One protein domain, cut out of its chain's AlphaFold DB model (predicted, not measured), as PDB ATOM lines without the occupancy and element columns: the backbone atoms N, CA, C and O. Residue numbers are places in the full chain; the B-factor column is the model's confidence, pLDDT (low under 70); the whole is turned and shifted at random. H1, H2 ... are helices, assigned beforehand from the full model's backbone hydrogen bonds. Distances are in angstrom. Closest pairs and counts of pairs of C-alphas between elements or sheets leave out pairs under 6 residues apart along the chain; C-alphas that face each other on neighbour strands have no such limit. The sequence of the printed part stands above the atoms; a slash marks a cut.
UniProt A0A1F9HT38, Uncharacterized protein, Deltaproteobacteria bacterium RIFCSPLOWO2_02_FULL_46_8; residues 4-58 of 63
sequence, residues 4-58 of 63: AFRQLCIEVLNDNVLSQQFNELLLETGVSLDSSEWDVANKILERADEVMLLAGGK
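Overview. This is residues 4 to 58 of the 63 residues of an uncharacterized protein of Deltaproteobacteria bacterium RIFCSPLOWO2_02_FULL_46_8 (UniProt A0A1F9HT38). A small helical hairpin, H1 and H2, makes a head at one end, and a long helix, H3, sticks out from it as a free arm. The arm makes the length. The printed part has 55 residues with three named helices in the order H1, H2, H3, no named strand, and is all helix. It is loose, with a radius of gyration of the C-alphas of 14.0 A, and elongated, spanning 43 by 26 by 15 A.

Along the chain. H1 is residues 4 to 13, 14.3 A long, beginning at C-alpha 4 (282.906, 287.248, 244.880). H2 is residues 20 to 28, 12.5 A long. H3 is residues 36 to 56, 30.0 A long, ending at C-alpha 56 (248.602, 275.826, 234.422).

Arrangement. H1 and H2 touch and form a helical hairpin, at a steep tilt of 40 degrees, opposite ways; their closest C-alphas, of Ala 4 and Leu 25, are 5.6 A apart. H3 is apart from both. In H1, H2 and H3 every O i to N i+4 pair is within hydrogen-bond range.

Size, cuts and confidence. The C-alphas farthest apart, of Ala 4 and Lys 58, are 43.3 A apart. Residues 32 to 58 stand free. The printed part has no cut, and both links are short. Mean pLDDT of the printed part is 76.6; residues 44 and 48 to 58 are under 70.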
ATOM      1  N   ALA A   4     284.305 286.858 244.992       86.00
ATOM      2  CA  ALA A   4     282.906 287.248 244.880       86.00
ATOM      3  C   ALA A   4     282.177 286.417 243.813       86.00
ATOM      4  O   ALA A   4     281.110 285.872 244.076       86.00
ATOM      5  N   PHE A   5     282.794 286.203 242.644       84.25
ATOM      6  CA  PHE A   5     282.192 285.394 241.578       84.25
ATOM      7  C   PHE A   5     281.966 283.942 242.010       84.25
ATOM      8  O   PHE A   5     280.907 283.368 241.772       84.25
ATOM      9  N   ARG A   6     282.941 283.345 242.708       88.62
ATOM     10  CA  ARG A   6     282.789 281.985 243.238       88.62
ATOM     11  C   ARG A   6     281.639 281.895 244.245       88.62
ATOM     12  O   ARG A   6     280.913 280.908 244.229       88.62
ATOM     13  N   GLN A   7     281.495 282.886 245.122       89.25
ATOM     14  CA  GLN A   7     280.400 282.932 246.094       89.25
ATOM     15  C   GLN A   7     279.048 283.169 245.422       89.25
ATOM     16  O   GLN A   7     278.092 282.484 245.767       89.25
ATOM     17  N   LEU A   8     278.991 284.019 244.397       88.38
ATOM     18  CA  LEU A   8     277.793 284.221 243.586       88.38
ATOM     19  C   LEU A   8     277.325 282.904 242.951       88.38
ATOM     20  O   LEU A   8     276.154 282.550 243.047       88.38
ATOM     21  N   CYS A   9     278.243 282.121 242.369       86.81
ATOM     22  CA  CYS A   9     277.908 280.799 241.832       86.81
ATOM     23  C   CYS A   9     277.393 279.831 242.909       86.81
ATOM     24  O   CYS A   9     276.521 279.017 242.621       86.81
ATOM     25  N   ILE A  10     277.924 279.894 244.134       90.75
ATOM     26  CA  ILE A  10     277.454 279.058 245.249       90.75
ATOM     27  C   ILE A  10     276.027 279.447 245.647       90.75
ATOM     28  O   ILE A  10     275.203 278.558 245.838       90.75
ATOM     29  N   GLU A  11     275.713 280.741 245.718       89.38
ATOM     30  CA  GLU A  11     274.353 281.215 246.001       89.38
ATOM     31  C   GLU A  11     273.350 280.737 244.937       89.38
ATOM     32  O   GLU A  11     272.271 280.273 245.298       89.38
ATOM     33  N   VAL A  12     273.724 280.743 243.648       88.06
ATOM     34  CA  VAL A  12     272.889 280.169 242.570       88.06
ATOM     35  C   VAL A  12     272.675 278.668 242.764       88.06
ATOM     36  O   VAL A  12     271.553 278.187 242.656       88.06
ATOM     37  N   LEU A  13     273.737 277.914 243.063       88.44
ATOM     38  CA  LEU A  13     273.640 276.463 243.274       88.44
ATOM     39  C   LEU A  13     272.781 276.095 244.491       88.44
ATOM     40  O   LEU A  13     272.209 275.008 244.519       88.44
ATOM     41  N   ASN A  14     272.700 276.988 245.475       90.38
ATOM     42  CA  ASN A  14     271.885 276.829 246.675       90.38
ATOM     43  C   ASN A  14     270.466 277.410 246.533       90.38
ATOM     44  O   ASN A  14     269.736 277.413 247.518       90.38
ATOM     45  N   ASP A  15     270.083 277.896 245.347       86.56
ATOM     46  CA  ASP A  15     268.787 278.537 245.071       86.56
ATOM     47  C   ASP A  15     268.511 279.803 245.916       86.56
ATOM     48  O   ASP A  15     267.378 280.229 246.126       86.56
ATOM     49  N   ASN A  16     269.574 280.462 246.388       89.50
ATOM     50  CA  ASN A  16     269.503 281.666 247.221       89.50
ATOM     51  C   ASN A  16     269.530 282.962 246.389       89.50
ATOM     52  O   ASN A  16     270.006 284.000 246.843       89.50
ATOM     53  N   VAL A  17     269.002 282.934 245.166       85.44
ATOM     54  CA  VAL A  17     269.075 284.057 244.207       85.44
ATOM     55  C   VAL A  17     268.266 285.296 244.617       85.44
ATOM     56  O   VAL A  17     268.406 286.356 244.017       85.44
ATOM     57  N   LEU A  18     267.431 285.185 245.654       83.19
ATOM     58  CA  LEU A  18     266.660 286.294 246.236       83.19
ATOM     59  C   LEU A  18     267.301 286.869 247.509       83.19
ATOM     60  O   LEU A  18     266.733 287.767 248.136       83.19
ATOM     61  N   SER A  19     268.448 286.336 247.941       85.69
ATOM     62  CA  SER A  19     269.104 286.770 249.171       85.69
ATOM     63  C   SER A  19     269.740 288.156 249.003       85.69
ATOM     64  O   SER A  19     270.188 288.545 247.923       85.69
ATOM     65  N   GLN A  20     269.818 288.923 250.095       89.31
ATOM     66  CA  GLN A  20     270.567 290.184 250.097       89.31
ATOM     67  C   GLN A  20     272.039 289.952 249.713       89.31
ATOM     68  O   GLN A  20     272.616 290.736 248.966       89.31
ATOM     69  N   GLN A  21     272.609 288.838 250.174       88.50
ATOM     70  CA  GLN A  21     273.981 288.447 249.883       88.50
ATOM     71  C   GLN A  21     274.208 288.208 248.385       88.50
ATOM     72  O   GLN A  21     275.226 288.635 247.847       88.50
ATOM     73  N   PHE A  22     273.254 287.583 247.693       89.88
ATOM     74  CA  PHE A  22     273.315 287.414 246.245       89.88
ATOM     75  C   PHE A  22     273.370 288.765 245.518       89.88
ATOM     76  O   PHE A  22     274.211 288.952 244.642       89.88
ATOM     77  N   ASN A  23     272.533 289.727 245.920       85.62
ATOM     78  CA  ASN A  23     272.519 291.065 245.319       85.62
ATOM     79  C   ASN A  23     273.846 291.812 245.523       85.62
ATOM     80  O   ASN A  23     274.353 292.433 244.590       85.62
ATOM     81  N   GLU A  24     274.421 291.736 246.723       89.94
ATOM     82  CA  GLU A  24     275.715 292.352 247.035       89.94
ATOM     83  C   GLU A  24     276.839 291.737 246.188       89.94
ATOM     84  O   GLU A  24     277.584 292.460 245.527       89.94
ATOM     85  N   LEU A  25     276.895 290.403 246.109       89.75
ATOM     86  CA  LEU A  25     277.872 289.682 245.287       89.75
ATOM     87  C   LEU A  25     277.713 289.991 243.791       89.75
ATOM     88  O   LEU A  25     278.708 290.122 243.077       89.75
ATOM     89  N   LEU A  26     276.479 290.133 243.302       86.38
ATOM     90  CA  LEU A  26     276.205 290.460 241.904       86.38
ATOM     91  C   LEU A  26     276.766 291.842 241.541       86.38
ATOM     92  O   LEU A  26     277.437 291.981 240.518       86.38
ATOM     93  N   LEU A  27     276.570 292.838 242.412       84.88
ATOM     94  CA  LEU A  27     277.137 294.179 242.241       84.88
ATOM     95  C   LEU A  27     278.672 294.166 242.312       84.88
ATOM     96  O   LEU A  27     279.329 294.811 241.494       84.88
ATOM     97  N   GLU A  28     279.253 293.406 243.244       86.44
ATOM     98  CA  GLU A  28     280.710 293.295 243.411       86.44
ATOM     99  C   GLU A  28     281.408 292.635 242.218       86.44
ATOM    100  O   GLU A  28     282.516 293.029 241.857       86.44
ATOM    101  N   THR A  29     280.760 291.667 241.561       84.06
ATOM    102  CA  THR A  29     281.320 291.030 240.356       84.06
ATOM    103  C   THR A  29     281.387 291.960 239.142       84.06
ATOM    104  O   THR A  29     281.993 291.599 238.132       84.06
ATOM    105  N   GLY A  30     280.793 293.157 239.223       75.50
ATOM    106  CA  GLY A  30     280.832 294.151 238.153       75.50
ATOM    107  C   GLY A  30     280.044 293.738 236.910       75.50
ATOM    108  O   GLY A  30     280.286 294.273 235.826       75.50
ATOM    109  N   VAL A  31     279.114 292.783 237.042       73.56
ATOM    110  CA  VAL A  31     278.195 292.424 235.959       73.56
ATOM    111  C   VAL A  31     277.330 293.642 235.660       73.56
ATOM    112  O   VAL A  31     276.593 294.133 236.513       73.56
ATOM    113  N   SER A  32     277.434 294.153 234.435       70.25
ATOM    114  CA  SER A  32     276.599 295.261 233.986       70.25
ATOM    115  C   SER A  32     275.170 294.757 233.794       70.25
ATOM    116  O   SER A  32     274.871 294.046 232.835       70.25
ATOM    117  N   LEU A  33     274.290 295.120 234.728       71.62
ATOM    118  CA  LEU A  33     272.864 294.784 234.669       71.62
ATOM    119  C   LEU A  33     272.131 295.559 233.563       71.62
ATOM    120  O   LEU A  33     271.073 295.128 233.128       71.62
ATOM    121  N   ASP A  34     272.734 296.643 233.069       70.00
ATOM    122  CA  ASP A  34     272.267 297.414 231.909       70.00
ATOM    123  C   ASP A  34     272.667 296.769 230.565       70.00
ATOM    124  O   ASP A  34     272.427 297.333 229.494       70.00
ATOM    125  N   SER A  35     273.334 295.610 230.594       72.56
ATOM    126  CA  SER A  35     273.719 294.894 229.378       72.56
ATOM    127  C   SER A  35     272.509 294.254 228.699       72.56
ATOM    128  O   SER A  35     271.601 293.716 229.338       72.56
ATOM    129  N   SER A  36     272.519 294.264 227.365       74.50
ATOM    130  CA  SER A  36     271.472 293.646 226.546       74.50
ATOM    131  C   SER A  36     271.270 292.157 226.844       74.50
ATOM    132  O   SER A  36     270.177 291.620 226.681       74.50
ATOM    133  N   GLU A  37     272.325 291.489 227.290       71.50
ATOM    134  CA  GLU A  37     272.369 290.085 227.658       71.50
ATOM    135  C   GLU A  37     271.538 289.810 228.915       71.50
ATOM    136  O   GLU A  37     270.804 288.820 228.959       71.50
ATOM    137  N   TRP A  38     271.596 290.709 229.902       74.75
ATOM    138  CA  TRP A  38     270.780 290.629 231.114       74.75
ATOM    139  C   TRP A  38     269.298 290.868 230.806       74.75
ATOM    140  O   TRP A  38     268.432 290.103 231.232       74.75
ATOM    141  N   ASP A  39     269.011 291.857 229.960       72.06
ATOM    142  CA  ASP A  39     267.664 292.142 229.460       72.06
ATOM    143  C   ASP A  39     267.039 290.951 228.722       72.06
ATOM    144  O   ASP A  39     265.850 290.664 228.875       72.06
ATOM    145  N   VAL A  40     267.821 290.253 227.894       72.38
ATOM    146  CA  VAL A  40     267.354 289.062 227.174       72.38
ATOM    147  C   VAL A  40     267.061 287.923 228.147       72.38
ATOM    148  O   VAL A  40     266.020 287.279 228.010       72.38
ATOM    149  N   ALA A  41     267.928 287.689 229.136       72.62
ATOM    150  CA  ALA A  41     267.697 286.673 230.159       72.62
ATOM    151  C   ALA A  41     266.405 286.950 230.950       72.62
ATOM    152  O   ALA A  41     265.569 286.055 231.076       72.62
ATOM    153  N   ASN A  42     266.186 288.198 231.378       73.06
ATOM    154  CA  ASN A  42     264.965 288.601 232.082       73.06
ATOM    155  C   ASN A  42     263.714 288.440 231.208       73.06
ATOM    156  O   ASN A  42     262.740 287.839 231.647       73.06
ATOM    157  N   LYS A  43     263.753 288.861 229.936       70.56
ATOM    158  CA  LYS A  43     262.621 288.685 229.002       70.56
ATOM    159  C   LYS A  43     262.281 287.219 228.734       70.56
ATOM    160  O   LYS A  43     261.125 286.892 228.470       70.56
ATOM    161  N   ILE A  44     263.277 286.332 228.736       68.06
ATOM    162  CA  ILE A  44     263.052 284.889 228.590       68.06
ATOM    163  C   ILE A  44     262.388 284.326 229.851       68.06
ATOM    164  O   ILE A  44     261.460 283.530 229.719       68.06
ATOM    165  N   LEU A  45     262.816 284.757 231.042       72.94
ATOM    166  CA  LEU A  45     262.209 284.362 232.318       72.94
ATOM    167  C   LEU A  45     260.758 284.848 232.435       72.94
ATOM    168  O   LEU A  45     259.873 284.035 232.680       72.94
ATOM    169  N   GLU A  46     260.493 286.124 232.144       74.12
ATOM    170  CA  GLU A  46     259.137 286.693 232.128       74.12
ATOM    171  C   GLU A  46     258.201 285.897 231.206       74.12
ATOM    172  O   GLU A  46     257.085 285.540 231.580       74.12
ATOM    173  N   ARG A  47     258.675 285.537 230.006       70.62
ATOM    174  CA  ARG A  47     257.895 284.715 229.071       70.62
ATOM    175  C   ARG A  47     257.732 283.269 229.520       70.62
ATOM    176  O   ARG A  47     256.718 282.653 229.196       70.62
ATOM    177  N   ALA A  48     258.713 282.697 230.213       66.69
ATOM    178  CA  ALA A  48     258.593 281.357 230.773       66.69
ATOM    179  C   ALA A  48     257.507 281.316 231.860       66.69
ATOM    180  O   ALA A  48     256.678 280.405 231.843       66.69
ATOM    181  N   ASP A  49     257.445 282.339 232.716       64.38
ATOM    182  CA  ASP A  49     256.386 282.504 233.716       64.38
ATOM    183  C   ASP A  49     255.013 282.707 233.062       64.38
ATOM    184  O   ASP A  49     254.042 282.055 233.451       64.38
ATOM    185  N   GLU A  50     254.921 283.527 232.008       66.00
ATOM    186  CA  GLU A  50     253.688 283.695 231.223       66.00
ATOM    187  C   GLU A  50     253.208 282.367 230.616       66.00
ATOM    188  O   GLU A  50     252.028 282.019 230.705       66.00
ATOM    189  N   VAL A  51     254.114 281.586 230.020       60.44
ATOM    190  CA  VAL A  51     253.789 280.277 229.435       60.44
ATOM    191  C   VAL A  51     253.389 279.275 230.515       60.44
ATOM    192  O   VAL A  51     252.440 278.519 230.309       60.44
ATOM    193  N   MET A  52     254.057 279.268 231.668       57.34
ATOM    194  CA  MET A  52     253.728 278.385 232.788       57.34
ATOM    195  C   MET A  52     252.363 278.734 233.400       57.34
ATOM    196  O   MET A  52     251.569 277.833 233.680       57.34
ATOM    197  N   LEU A  53     252.036 280.023 233.517       58.25
ATOM    198  CA  LEU A  53     250.727 280.507 233.958       58.25
ATOM    199  C   LEU A  53     249.613 280.098 232.978       58.25
ATOM    200  O   LEU A  53     248.561 279.601 233.391       58.25
ATOM    201  N   LEU A  54     249.856 280.234 231.672       58.00
ATOM    202  CA  LEU A  54     248.912 279.834 230.620       58.00
ATOM    203  C   LEU A  54     248.767 278.308 230.502       58.00
ATOM    204  O   LEU A  54     247.672 277.811 230.228       58.00
ATOM    205  N   ALA A  55     249.840 277.551 230.742       58.19
ATOM    206  CA  ALA A  55     249.830 276.089 230.751       58.19
ATOM    207  C   ALA A  55     249.157 275.511 232.013       58.19
ATOM    208  O   ALA A  55     248.506 274.468 231.935       58.19
ATOM    209  N   GLY A  56     249.250 276.199 233.157       51.72
ATOM    210  CA  GLY A  56     248.602 275.826 234.422       51.72
ATOM    211  C   GLY A  56     247.103 276.152 234.500       51.72
ATOM    212  O   GLY A  56     246.377 275.541 235.286       51.72
ATOM    213  N   GLY A  57     246.599 277.046 233.642       48.34
ATOM    214  CA  GLY A  57     245.205 277.512 233.647       48.34
ATOM    215  C   GLY A  57     244.128 276.472 233.291       48.34
ATOM    216  O   GLY A  57     242.944 276.794 233.330       48.34
ATOM    217  N   LYS A  58     244.491 275.224 232.954       47.97
ATOM    218  CA  LYS A  58     243.522 274.152 232.644       47.97
ATOM    219  C   LYS A  58     243.265 273.142 233.767       47.97
ATOM    220  O   LYS A  58     242.397 272.298 233.585       47.97
TER     221      LYS A  58